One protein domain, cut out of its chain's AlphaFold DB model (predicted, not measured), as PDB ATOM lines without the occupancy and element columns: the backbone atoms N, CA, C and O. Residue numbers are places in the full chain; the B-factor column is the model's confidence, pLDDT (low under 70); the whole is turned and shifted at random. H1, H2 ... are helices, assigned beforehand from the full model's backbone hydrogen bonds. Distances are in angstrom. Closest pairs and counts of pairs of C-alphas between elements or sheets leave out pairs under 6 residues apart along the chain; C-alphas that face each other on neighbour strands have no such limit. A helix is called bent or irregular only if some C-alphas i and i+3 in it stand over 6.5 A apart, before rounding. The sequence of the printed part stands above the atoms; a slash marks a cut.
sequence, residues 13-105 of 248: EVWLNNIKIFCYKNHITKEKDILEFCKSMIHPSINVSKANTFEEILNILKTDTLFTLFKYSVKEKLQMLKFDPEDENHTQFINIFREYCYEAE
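AT A GLANCE: This is residues 13 to 105 of the 248 residues of an uncharacterized protein of Rhizophagus irregularis (UniProt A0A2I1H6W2). Two loose lobes share one flat outline: a helical hairpin, in which H5 folds back on the longest helix, H4, and a loose group of H1, H2 and H3. The lobes are joined at a corner, where H3 turns into H4 through Asp 64, and the hairpin opens toward the link between H4 and H5, where residues 85 to 92, of which 90 to 92 belong to H5, stick out at the far end. The printed part has 93 residues with five named helices, H1 to H5 in order along the chain, and no named strand; the class is all helix. The whole is loose, with a radius of gyration of the C-alphas of 16.9 A, and it spans 51 by 31 by 17 A, only just flat.

IN THESE COORDINATES: H4, residues 65 to 80, is 23.4 A long from first to last C-alpha and begins at C-alpha 65 at (164.769, 113.891, 178.936). H5, residues 90 to 103, is 20.1 A long and ends at C-alpha 103 at (158.778, 99.899, 179.416). H3, residues 54 to 63, is 14.2 A long. H2, residues 31 to 40, is 14.4 A long. H1, residues 13 to 25, is 18.3 A long and begins at C-alpha 13 at (166.183, 98.440, 184.587).

HOW THE PARTS SIT: H4 and H5 form a helical hairpin and touch at a shallow tilt of 25 degrees, opposite ways; their closest C-alphas, those of Val 74 and Tyr 100, are 5.9 A apart. H4 touches H5 with residues 71 to 78 alone, and H5 touches H4 with residues 97 to 103 alone. H3 is close to H4 but not clearly touching it, with the closest C-alphas, those of Leu 61 and Phe 67, 7.0 A apart; at 73 degrees the two are only just about perpendicular. H3 is also close but not clearly touching to H2, at a shallow tilt of 27 degrees, the same way; the closest C-alphas, those of Leu 35 and Phe 54, are 6.8 A apart. H1 is close to H3 but not clearly touching it, with the C-alphas of Glu 13 and Leu 58 closest at 6.9 A; they run opposite ways at a tilt of 35.0 degrees, only just steep. H1 and H2 touch at a steep tilt of 61 degrees, opposite ways, and their closest C-alphas, those of Cys 23 and Ile 34, are 6.7 A apart. H1 and H2 are each apart from H4 and H5, and H3 is apart from H5. In H1, H2, H3, H4 and H5 every O i to N i+4 pair is within hydrogen-bond range.

THE WHOLE: The two C-alphas farthest apart, those of Lys 50 and Glu 86, are 52.4 A apart, while those of Glu 13 and Glu 105, the first and last printed, are 10.9 A apart. The printed part has no cut. The link from H2 to H3, residues 41 to 53, is long. Residues 85 to 92, of which 90 to 92 belong to H5, stand free. The mean pLDDT of the printed part is 90.9, and no printed residue is under 70.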
ATOM      1  N   GLU A  13     166.119  99.689 183.811       94.38
ATOM      2  CA  GLU A  13     166.183  98.440 184.587       94.38
ATOM      3  C   GLU A  13     166.477  97.224 183.705       94.38
ATOM      4  O   GLU A  13     167.281  96.368 184.081       94.38
ATOM      5  N   VAL A  14     165.881  97.159 182.510       93.00
ATOM      6  CA  VAL A  14     166.115  96.068 181.552       93.00
ATOM      7  C   VAL A  14     167.545  96.133 181.035       93.00
ATOM      8  O   VAL A  14     168.255  95.125 181.024       93.00
ATOM      9  N   TRP A  15     168.012  97.334 180.703       95.12
ATOM     10  CA  TRP A  15     169.404  97.572 180.344       95.12
ATOM     11  C   TRP A  15     170.371  97.155 181.460       95.12
ATOM     12  O   TRP A  15     171.310  96.395 181.210       95.12
ATOM     13  N   LEU A  16     170.129  97.578 182.704       94.62
ATOM     14  CA  LEU A  16     170.982  97.221 183.837       94.62
ATOM     15  C   LEU A  16     171.013  95.703 184.066       94.62
ATOM     16  O   LEU A  16     172.076  95.144 184.346       94.62
ATOM     17  N   ASN A  17     169.875  95.023 183.928       92.88
ATOM     18  CA  ASN A  17     169.806  93.567 184.028       92.88
ATOM     19  C   ASN A  17     170.639  92.888 182.932       92.88
ATOM     20  O   ASN A  17     171.388  91.953 183.230       92.88
ATOM     21  N   ASN A  18     170.613  93.407 181.702       92.00
ATOM     22  CA  ASN A  18     171.473  92.926 180.618       92.00
ATOM     23  C   ASN A  18     172.963  93.111 180.947       92.00
ATOM     24  O   ASN A  18     173.752  92.181 180.759       92.00
ATOM     25  N   ILE A  19     173.357  94.259 181.508       92.81
ATOM     26  CA  ILE A  19     174.740  94.486 181.956       92.81
ATOM     27  C   ILE A  19     175.129  93.511 183.073       92.81
ATOM     28  O   ILE A  19     176.187  92.886 182.998       92.81
ATOM     29  N   LYS A  20     174.269  93.300 184.076       91.75
ATOM     30  CA  LYS A  20     174.523  92.339 185.164       91.75
ATOM     31  C   LYS A  20     174.706  90.913 184.637       91.75
ATOM     32  O   LYS A  20     175.645  90.230 185.046       91.75
ATOM     33  N   ILE A  21     173.867  90.476 183.695       91.50
ATOM     34  CA  ILE A  21     173.989  89.162 183.041       91.50
ATOM     35  C   ILE A  21     175.311  89.058 182.272       91.50
ATOM     36  O   ILE A  21     175.977  88.021 182.324       91.50
ATOM     37  N   PHE A  22     175.708  90.119 181.565       91.62
ATOM     38  CA  PHE A  22     176.991  90.171 180.869       91.62
ATOM     39  C   PHE A  22     178.165  90.043 181.850       91.62
ATOM     40  O   PHE A  22     179.034  89.193 181.650       91.62
ATOM     41  N   CYS A  23     178.175  90.828 182.928       92.06
ATOM     42  CA  CYS A  23     179.212  90.783 183.959       92.06
ATOM     43  C   CYS A  23     179.320  89.395 184.595       92.06
ATOM     44  O   CYS A  23     180.417  88.845 184.686       92.06
ATOM     45  N   TYR A  24     178.181  88.789 184.942       90.38
ATOM     46  CA  TYR A  24     178.126  87.438 185.498       90.38
ATOM     47  C   TYR A  24     178.769  86.401 184.567       90.38
ATOM     48  O   TYR A  24     179.619  85.622 184.998       90.38
ATOM     49  N   LYS A  25     178.427  86.431 183.271       91.06
ATOM     50  CA  LYS A  25     178.996  85.522 182.259       91.06
ATOM     51  C   LYS A  25     180.502  85.697 182.063       91.06
ATOM     52  O   LYS A  25     181.168  84.742 181.685       91.06
ATOM     53  N   ASN A  26     181.028  86.892 182.319       90.56
ATOM     54  CA  ASN A  26     182.454  87.207 182.212       90.56
ATOM     55  C   ASN A  26     183.183  87.143 183.566       90.56
ATOM     56  O   ASN A  26     184.308  87.622 183.680       90.56
ATOM     57  N   HIS A  27     182.555  86.562 184.594       92.06
ATOM     58  CA  HIS A  27     183.122  86.416 185.938       92.06
ATOM     59  C   HIS A  27     183.508  87.743 186.619       92.06
ATOM     60  O   HIS A  27     184.345  87.764 187.524       92.06
ATOM     61  N   ILE A  28     182.858  88.847 186.242       91.31
ATOM     62  CA  ILE A  28     182.938  90.128 186.950       91.31
ATOM     63  C   ILE A  28     181.900  90.078 188.072       91.31
ATOM     64  O   ILE A  28     180.710  90.284 187.843       91.31
ATOM     65  N   THR A  29     182.344  89.738 189.279       88.06
ATOM     66  CA  THR A  29     181.446  89.446 190.411       88.06
ATOM     67  C   THR A  29     181.458  90.510 191.501       88.06
ATOM     68  O   THR A  29     180.540  90.553 192.317       88.06
ATOM     69  N   LYS A  30     182.473  91.381 191.536       94.12
ATOM     70  CA  LYS A  30     182.543  92.454 192.529       94.12
ATOM     71  C   LYS A  30     181.599  93.578 192.137       94.12
ATOM     72  O   LYS A  30     181.745  94.175 191.077       94.12
ATOM     73  N   GLU A  31     180.692  93.916 193.040       92.19
ATOM     74  CA  GLU A  31     179.689  94.959 192.829       92.19
ATOM     75  C   GLU A  31     180.296  96.301 192.399       92.19
ATOM     76  O   GLU A  31     179.823  96.909 191.444       92.19
ATOM     77  N   LYS A  32     181.400  96.716 193.034       93.75
ATOM     78  CA  LYS A  32     182.114  97.951 192.679       93.75
ATOM     79  C   LYS A  32     182.639  97.938 191.239       93.75
ATOM     80  O   LYS A  32     182.547  98.952 190.555       93.75
ATOM     81  N   ASP A  33     183.155  96.801 190.778       93.88
ATOM     82  CA  ASP A  33     183.673  96.663 189.413       93.88
ATOM     83  C   ASP A  33     182.520  96.699 188.399       93.88
ATOM     84  O   ASP A  33     182.629  97.339 187.356       93.88
ATOM     85  N   ILE A  34     181.380  96.076 188.731       94.19
ATOM     86  CA  ILE A  34     180.155  96.131 187.919       94.19
ATOM     87  C   ILE A  34     179.624  97.566 187.845       94.19
ATOM     88  O   ILE A  34     179.229  98.008 186.772       94.19
ATOM     89  N   LEU A  35     179.626  98.306 188.955       95.50
ATOM     90  CA  LEU A  35     179.149  99.687 189.000       95.50
ATOM     91  C   LEU A  35     179.995 100.614 188.114       95.50
ATOM     92  O   LEU A  35     179.444 101.375 187.319       95.50
ATOM     93  N   GLU A  36     181.323 100.533 188.215       94.38
ATOM     94  CA  GLU A  36     182.231 101.308 187.359       94.38
ATOM     95  C   GLU A  36     182.101 100.904 185.885       94.38
ATOM     96  O   GLU A  36     182.086 101.760 184.997       94.38
ATOM     97  N   PHE A  37     181.897  99.612 185.616       93.62
ATOM     98  CA  PHE A  37     181.586  99.138 184.273       93.62
ATOM     99  C   PHE A  37     180.275  99.740 183.747       93.62
ATOM    100  O   PHE A  37     180.274 100.295 182.650       93.62
ATOM    101  N   CYS A  38     179.190  99.735 184.530       93.62
ATOM    102  CA  CYS A  38     177.920 100.368 184.158       93.62
ATOM    103  C   CYS A  38     178.105 101.842 183.781       93.62
ATOM    104  O   CYS A  38     177.602 102.267 182.743       93.62
ATOM    105  N   LYS A  39     178.861 102.615 184.575       94.50
ATOM    106  CA  LYS A  39     179.145 104.030 184.274       94.50
ATOM    107  C   LYS A  39     179.857 104.201 182.932       94.50
ATOM    108  O   LYS A  39     179.524 105.113 182.183       94.50
ATOM    109  N   SER A  40     180.797 103.313 182.603       93.19
ATOM    110  CA  SER A  40     181.530 103.355 181.325       93.19
ATOM    111  C   SER A  40     180.662 103.057 180.093       93.19
ATOM    112  O   SER A  40     181.043 103.385 178.969       93.19
ATOM    113  N   MET A  41     179.493 102.445 180.302       93.88
ATOM    114  CA  MET A  41     178.551 102.048 179.254       93.88
ATOM    115  C   MET A  41     177.485 103.111 178.949       93.88
ATOM    116  O   MET A  41     176.677 102.909 178.038       93.88
ATOM    117  N   ILE A  42     177.491 104.224 179.685       93.81
ATOM    118  CA  ILE A  42     176.567 105.351 179.536       93.81
ATOM    119  C   ILE A  42     177.297 106.489 178.820       93.81
ATOM    120  O   ILE A  42     178.465 106.771 179.098       93.81
ATOM    121  N   HIS A  43     176.626 107.140 177.869       92.12
ATOM    122  CA  HIS A  43     177.227 108.255 177.148       92.12
ATOM    123  C   HIS A  43     177.529 109.429 178.108       92.12
ATOM    124  O   HIS A  43     176.681 109.765 178.937       92.12
ATOM    125  N   PRO A  44     178.683 110.118 177.989       90.69
ATOM    126  CA  PRO A  44     179.065 111.195 178.912       90.69
ATOM    127  C   PRO A  44     178.111 112.399 178.984       90.69
ATOM    128  O   PRO A  44     178.267 113.236 179.870       90.69
ATOM    129  N   SER A  45     177.141 112.515 178.066       90.31
ATOM    130  CA  SER A  45     176.075 113.526 178.148       90.31
ATOM    131  C   SER A  45     175.160 113.325 179.356       90.31
ATOM    132  O   SER A  45     174.577 114.300 179.824       90.31
ATOM    133  N   ILE A  46     175.063 112.100 179.883       91.69
ATOM    134  CA  ILE A  46     174.304 111.779 181.093       91.69
ATOM    135  C   ILE A  46     175.289 111.635 182.257       91.69
ATOM    136  O   ILE A  46     176.100 110.708 182.321       91.69
ATOM    137  N   ASN A  47     175.251 112.578 183.200       92.56
ATOM    138  CA  ASN A  47     176.238 112.633 184.275       92.56
ATOM    139  C   ASN A  47     175.926 111.651 185.417       92.56
ATOM    140  O   ASN A  47     175.267 112.006 186.392       92.56
ATOM    141  N   VAL A  48     176.502 110.451 185.340       94.56
ATOM    142  CA  VAL A  48     176.421 109.408 186.385       94.56
ATOM    143  C   VAL A  48     177.645 109.345 187.306       94.56
ATOM    144  O   VAL A  48     177.754 108.451 188.143       94.56
ATOM    145  N   SER A  49     178.588 110.287 187.183       92.06
ATOM    146  CA  SER A  49     179.874 110.238 187.904       92.06
ATOM    147  C   SER A  49     179.727 110.216 189.428       92.06
ATOM    148  O   SER A  49     180.515 109.570 190.117       92.06
ATOM    149  N   LYS A  50     178.695 110.891 189.949       92.12
ATOM    150  CA  LYS A  50     178.407 110.997 191.385       92.12
ATOM    151  C   LYS A  50     177.650 109.797 191.957       92.12
ATOM    152  O   LYS A  50     177.537 109.719 193.176       92.12
ATOM    153  N   ALA A  51     177.140 108.899 191.112       95.62
ATOM    154  CA  ALA A  51     176.379 107.744 191.564       95.62
ATOM    155  C   ALA A  51     177.299 106.681 192.189       95.62
ATOM    156  O   ALA A  51     178.320 106.299 191.611       95.62
ATOM    157  N   ASN A  52     176.927 106.183 193.361       95.31
ATOM    158  CA  ASN A  52     177.631 105.167 194.142       95.31
ATOM    159  C   ASN A  52     176.833 103.865 194.264       95.31
ATOM    160  O   ASN A  52     177.368 102.868 194.742       95.31
ATOM    161  N   THR A  53     175.578 103.858 193.817       97.25
ATOM    162  CA  THR A  53     174.706 102.681 193.813       97.25
ATOM    163  C   THR A  53     174.047 102.507 192.447       97.25
ATOM    164  O   THR A  53     173.957 103.445 191.650       97.25
ATOM    165  N   PHE A  54     173.561 101.298 192.154       96.44
ATOM    166  CA  PHE A  54     172.775 101.063 190.941       96.44
ATOM    167  C   PHE A  54     171.472 101.861 190.930       96.44
ATOM    168  O   PHE A  54     171.054 102.318 189.873       96.44
ATOM    169  N   GLU A  55     170.851 102.037 192.094       96.94
ATOM    170  CA  GLU A  55     169.625 102.819 192.244       96.94
ATOM    171  C   GLU A  55     169.852 104.287 191.870       96.94
ATOM    172  O   GLU A  55     169.073 104.857 191.114       96.94
ATOM    173  N   GLU A  56     170.967 104.881 192.304       97.31
ATOM    174  CA  GLU A  56     171.333 106.244 191.911       97.31
ATOM    175  C   GLU A  56     171.557 106.365 190.398       97.31
ATOM    176  O   GLU A  56     171.109 107.339 189.796       97.31
ATOM    177  N   ILE A  57     172.191 105.369 189.761       96.31
ATOM    178  CA  ILE A  57     172.324 105.335 188.293       96.31
ATOM    179  C   ILE A  57     170.943 105.274 187.636       96.31
ATOM    180  O   ILE A  57     170.665 106.077 186.749       96.31
ATOM    181  N   LEU A  58     170.075 104.354 188.067       95.81
ATOM    182  CA  LEU A  58     168.729 104.205 187.509       95.81
ATOM    183  C   LEU A  58     167.919 105.493 187.651       95.81
ATOM    184  O   LEU A  58     167.302 105.917 186.680       95.81
ATOM    185  N   ASN A  59     167.970 106.148 188.812       95.19
ATOM    186  CA  ASN A  59     167.279 107.414 189.039       95.19
ATOM    187  C   ASN A  59     167.777 108.501 188.081       95.19
ATOM    188  O   ASN A  59     166.959 109.178 187.466       95.19
ATOM    189  N   ILE A  60     169.094 108.620 187.874       95.25
ATOM    190  CA  ILE A  60     169.659 109.570 186.902       95.25
ATOM    191  C   ILE A  60     169.152 109.262 185.488       95.25
ATOM    192  O   ILE A  60     168.637 110.161 184.822       95.25
ATOM    193  N   LEU A  61     169.234 107.999 185.050       94.62
ATOM    194  CA  LEU A  61     168.769 107.578 183.723       94.62
ATOM    195  C   LEU A  61     167.266 107.829 183.532       94.62
ATOM    196  O   LEU A  61     166.855 108.287 182.470       94.62
ATOM    197  N   LYS A  62     166.451 107.577 184.564       92.62
ATOM    198  CA  LYS A  62     164.998 107.791 184.533       92.62
ATOM    199  C   LYS A  62     164.598 109.270 184.559       92.62
ATOM    200  O   LYS A  62     163.520 109.617 184.085       92.62
ATOM    201  N   THR A  63     165.442 110.151 185.095       91.19
ATOM    202  CA  THR A  63     165.214 111.608 185.053       91.19
ATOM    203  C   THR A  63     165.665 112.265 183.750       91.19
ATOM    204  O   THR A  63     165.353 113.434 183.526       91.19
ATOM    205  N   ASP A  64     166.383 111.544 182.886       89.38
ATOM    206  CA  ASP A  64     166.859 112.086 181.618       89.38
ATOM    207  C   ASP A  64     165.703 112.355 180.634       89.38
ATOM    208  O   ASP A  64     164.750 111.575 180.501       89.38
ATOM    209  N   THR A  65     165.789 113.471 179.908       86.25
ATOM    210  CA  THR A  65     164.769 113.891 178.936       86.25
ATOM    211  C   THR A  65     164.544 112.839 177.845       86.25
ATOM    212  O   THR A  65     163.409 112.650 177.398       86.25
ATOM    213  N   LEU A  66     165.586 112.117 177.422       86.06
ATOM    214  CA  LEU A  66     165.474 111.082 176.394       86.06
ATOM    215  C   LEU A  66     164.710 109.852 176.895       86.06
ATOM    216  O   LEU A  66     163.947 109.274 176.124       86.06
ATOM    217  N   PHE A  67     164.810 109.501 178.181       89.81
ATOM    218  CA  PHE A  67     163.987 108.426 178.746       89.81
ATOM    219  C   PHE A  67     162.497 108.794 178.742       89.81
ATOM    220  O   PHE A  67     161.633 107.957 178.475       89.81
ATOM    221  N   THR A  68     162.175 110.071 178.949       86.44
ATOM    222  CA  THR A  68     160.795 110.552 178.798       86.44
ATOM    223  C   THR A  68     160.292 110.373 177.358       86.44
ATOM    224  O   THR A  68     159.183 109.875 177.162       86.44
ATOM    225  N   LEU A  69     161.106 110.704 176.346       86.12
ATOM    226  CA  LEU A  69     160.771 110.475 174.930       86.12
ATOM    227  C   LEU A  69     160.627 108.986 174.593       86.12
ATOM    228  O   LEU A  69     159.703 108.605 173.874       86.12
ATOM    229  N   PHE A  70     161.493 108.139 175.150       90.38
ATOM    230  CA  PHE A  70     161.382 106.690 175.033       90.38
ATOM    231  C   PHE A  70     160.023 106.194 175.538       90.38
ATOM    232  O   PHE A  70     159.298 105.545 174.779       90.38
ATOM    233  N   LYS A  71     159.618 106.585 176.756       90.50
ATOM    234  CA  LYS A  71     158.303 106.229 177.316       90.50
ATOM    235  C   LYS A  71     157.152 106.670 176.412       90.50
ATOM    236  O   LYS A  71     156.221 105.897 176.205       90.50
ATOM    237  N   TYR A  72     157.211 107.878 175.845       85.50
ATOM    238  CA  TYR A  72     156.207 108.333 174.877       85.50
ATOM    239  C   TYR A  72     156.153 107.438 173.634       85.50
ATOM    240  O   TYR A  72     155.067 107.014 173.246       85.50
ATOM    241  N   SER A  73     157.304 107.073 173.064       85.31
ATOM    242  CA  SER A  73     157.352 106.197 171.885       85.31
ATOM    243  C   SER A  73     156.765 104.804 172.150       85.31
ATOM    244  O   SER A  73     156.109 104.220 171.289       85.31
ATOM    245  N   VAL A  74     156.955 104.264 173.359       92.00
ATOM    246  CA  VAL A  74     156.354 102.987 173.765       92.00
ATOM    247  C   VAL A  74     154.844 103.137 173.952       92.00
ATOM    248  O   VAL A  74     154.092 102.268 173.515       92.00
ATOM    249  N   LYS A  75     154.373 104.255 174.522       87.38
ATOM    250  CA  LYS A  75     152.935 104.554 174.634       87.38
ATOM    251  C   LYS A  75     152.253 104.644 173.269       87.38
ATOM    252  O   LYS A  75     151.156 104.117 173.126       87.38
ATOM    253  N   GLU A  76     152.892 105.242 172.265       83.31
ATOM    254  CA  GLU A  76     152.368 105.252 170.890       83.31
ATOM    255  C   GLU A  76     152.248 103.831 170.324       83.31
ATOM    256  O   GLU A  76     151.208 103.466 169.776       83.31
ATOM    257  N   LYS A  77     153.271 102.983 170.515       90.19
ATOM    258  CA  LYS A  77     153.201 101.566 170.115       90.19
ATOM    259  C   LYS A  77     152.071 100.826 170.832       90.19
ATOM    260  O   LYS A  77     151.373 100.044 170.194       90.19
ATOM    261  N   LEU A  78     151.880 101.085 172.125       88.44
ATOM    262  CA  LEU A  78     150.806 100.500 172.926       88.44
ATOM    263  C   LEU A  78     149.420 100.936 172.428       88.44
ATOM    264  O   LEU A  78     148.533 100.101 172.321       88.44
ATOM    265  N   GLN A  79     149.237 102.208 172.062       83.81
ATOM    266  CA  GLN A  79     147.979 102.719 171.492       83.81
ATOM    267  C   GLN A  79     147.643 102.093 170.133       83.81
ATOM    268  O   GLN A  79     146.471 101.947 169.788       83.81
ATOM    269  N   MET A  80     148.664 101.730 169.359       83.94
ATOM    270  CA  MET A  80     148.506 101.079 168.059       83.94
ATOM    271  C   MET A  80     148.356  99.554 168.162       83.94
ATOM    272  O   MET A  80     148.046  98.908 167.158       83.94
ATOM    273  N   LEU A  81     148.579  98.975 169.345       87.75
ATOM    274  CA  LEU A  81     148.476  97.541 169.585       87.75
ATOM    275  C   LEU A  81     146.996  97.122 169.567       87.75
ATOM    276  O   LEU A  81     146.195  97.600 170.365       87.75
ATOM    277  N   LYS A  82     146.627  96.226 168.647       86.00
ATOM    278  CA  LYS A  82     145.249  95.745 168.470       86.00
ATOM    279  C   LYS A  82     145.143  94.271 168.826       86.00
ATOM    280  O   LYS A  82     145.978  93.480 168.400       86.00
ATOM    281  N   PHE A  83     144.117  93.929 169.598       84.44
ATOM    282  CA  PHE A  83     143.776  92.544 169.887       84.44
ATOM    283  C   PHE A  83     142.928  91.978 168.747       84.44
ATOM    284  O   PHE A  83     141.906  92.571 168.397       84.44
ATOM    285  N   ASP A  84     143.355  90.846 168.195       83.69
ATOM    286  CA  ASP A  84     142.594  90.075 167.216       83.69
ATOM    287  C   ASP A  84     142.122  88.766 167.871       83.69
ATOM    288  O   ASP A  84     142.957  87.935 168.238       83.69
ATOM    289  N   PRO A  85     140.805  88.573 168.072       80.69
ATOM    290  CA  PRO A  85     140.287  87.348 168.665       80.69
ATOM    291  C   PRO A  85     140.455  86.120 167.758       80.69
ATOM    292  O   PRO A  85     140.419  85.005 168.276       80.69
ATOM    293  N   GLU A  86     140.634  86.302 166.444       88.12
ATOM    294  CA  GLU A  86     140.809  85.207 165.481       88.12
ATOM    295  C   GLU A  86     142.266  84.725 165.377       88.12
ATOM    296  O   GLU A  86     142.516  83.645 164.843       88.12
ATOM    297  N   ASP A  87     143.230  85.481 165.915       85.00
ATOM    298  CA  ASP A  87     144.631  85.059 165.997       85.00
ATOM    299  C   ASP A  87     144.788  83.949 167.049       85.00
ATOM    300  O   ASP A  87     144.424  84.117 168.209       85.00
ATOM    301  N   GLU A  88     145.360  82.804 166.680       83.69
ATOM    302  CA  GLU A  88     145.591  81.696 167.615       83.69
ATOM    303  C   GLU A  88     146.679  82.013 168.664       83.69
ATOM    304  O   GLU A  88     146.777  81.335 169.691       83.69
ATOM    305  N   ASN A  89     147.505  83.046 168.451       87.19
ATOM    306  CA  ASN A  89     148.645  83.372 169.305       87.19
ATOM    307  C   ASN A  89     148.377  84.516 170.300       87.19
ATOM    308  O   ASN A  89     149.177  85.445 170.458       87.19
ATOM    309  N   HIS A  90     147.291  84.414 171.073       85.94
ATOM    310  CA  HIS A  90     146.961  85.384 172.132       85.94
ATOM    311  C   HIS A  90     148.095  85.588 173.154       85.94
ATOM    312  O   HIS A  90     148.245  86.670 173.721       85.94
ATOM    313  N   THR A  91     148.936  84.571 173.375       86.50
ATOM    314  CA  THR A  91     150.081  84.660 174.300       86.50
ATOM    315  C   THR A  91     151.112  85.688 173.834       86.50
ATOM    316  O   THR A  91     151.662  86.428 174.652       86.50
ATOM    317  N   GLN A  92     151.365  85.775 172.525       88.44
ATOM    318  CA  GLN A  92     152.281  86.770 171.972       88.44
ATOM    319  C   GLN A  92     151.749  88.189 172.174       88.44
ATOM    320  O   GLN A  92     152.508  89.057 172.607       88.44
ATOM    321  N   PHE A  93     150.451  88.408 171.940       89.62
ATOM    322  CA  PHE A  93     149.810  89.696 172.204       89.62
ATOM    323  C   PHE A  93     149.980  90.115 173.670       89.62
ATOM    324  O   PHE A  93     150.450  91.217 173.947       89.62
ATOM    325  N   ILE A  94     149.665  89.217 174.611       86.81
ATOM    326  CA  ILE A  94     149.777  89.492 176.051       86.81
ATOM    327  C   ILE A  94     151.225  89.825 176.436       86.81
ATOM    328  O   ILE A  94     151.450  90.741 177.225       86.81
ATOM    329  N   ASN A  95     152.211  89.116 175.882       89.69
ATOM    330  CA  ASN A  95     153.619  89.393 176.166       89.69
ATOM    331  C   ASN A  95     154.043  90.779 175.666       89.69
ATOM    332  O   ASN A  95     154.632  91.531 176.439       89.69
ATOM    333  N   ILE A  96     153.680  91.143 174.431       92.31
ATOM    334  CA  ILE A  96     153.972  92.470 173.860       92.31
ATOM    335  C   ILE A  96     153.283  93.569 174.676       92.31
ATOM    336  O   ILE A  96     153.897  94.582 175.000       92.31
ATOM    337  N   PHE A  97     152.019  93.361 175.048       91.25
ATOM    338  CA  PHE A  97     151.269  94.301 175.875       91.25
ATOM    339  C   PHE A  97     151.962  94.541 177.224       91.25
ATOM    340  O   PHE A  97     152.205  95.686 177.601       91.25
ATOM    341  N   ARG A  98     152.341  93.468 177.932       89.94
ATOM    342  CA  ARG A  98     153.026  93.558 179.234       89.94
ATOM    343  C   ARG A  98     154.387  94.236 179.120       89.94
ATOM    344  O   ARG A  98     154.720  95.047 179.980       89.94
ATOM    345  N   GLU A  99     155.142  93.916 178.072       92.81
ATOM    346  CA  GLU A  99     156.422  94.556 177.770       92.81
ATOM    347  C   GLU A  99     156.237  96.066 177.594       92.81
ATOM    348  O   GLU A  99     156.867  96.847 178.301       92.81
ATOM    349  N   TYR A 100     155.303  96.494 176.744       93.56
ATOM    350  CA  TYR A 100     155.048  97.916 176.514       93.56
ATOM    351  C   TYR A 100     154.546  98.650 177.761       93.56
ATOM    352  O   TYR A 100     154.983  99.772 178.014       93.56
ATOM    353  N   CYS A 101     153.671  98.041 178.568       90.31
ATOM    354  CA  CYS A 101     153.241  98.639 179.833       90.31
ATOM    355  C   CYS A 101     154.419  98.863 180.788       90.31
ATOM    356  O   CYS A 101     154.548  99.951 181.350       90.31
ATOM    357  N   TYR A 102     155.290  97.863 180.939       91.56
ATOM    358  CA  TYR A 102     156.456  97.952 181.813       91.56
ATOM    359  C   TYR A 102     157.465  98.999 181.316       91.56
ATOM    360  O   TYR A 102     157.853  99.887 182.069       91.56
ATOM    361  N   GLU A 103     157.826  98.959 180.030       93.38
ATOM    362  CA  GLU A 103     158.778  99.899 179.416       93.38
ATOM    363  C   GLU A 103     158.273 101.357 179.459       93.38
ATOM    364  O   GLU A 103     159.069 102.292 179.558       93.38
ATOM    365  N   ALA A 104     156.952 101.570 179.428       91.12
ATOM    366  CA  ALA A 104     156.325 102.887 179.547       91.12
ATOM    367  C   ALA A 104     156.107 103.365 181.002       91.12
ATOM    368  O   ALA A 104     155.553 104.455 181.191       91.12
ATOM    369  N   GLU A 105     156.521 102.580 182.006       90.62
ATOM    370  CA  GLU A 105     156.235 102.781 183.439       90.62
ATOM    371  C   GLU A 105     154.732 102.984 183.735       90.62
ATOM    372  O   GLU A 105     154.336 103.845 184.523       90.62
TER     373      GLU A 105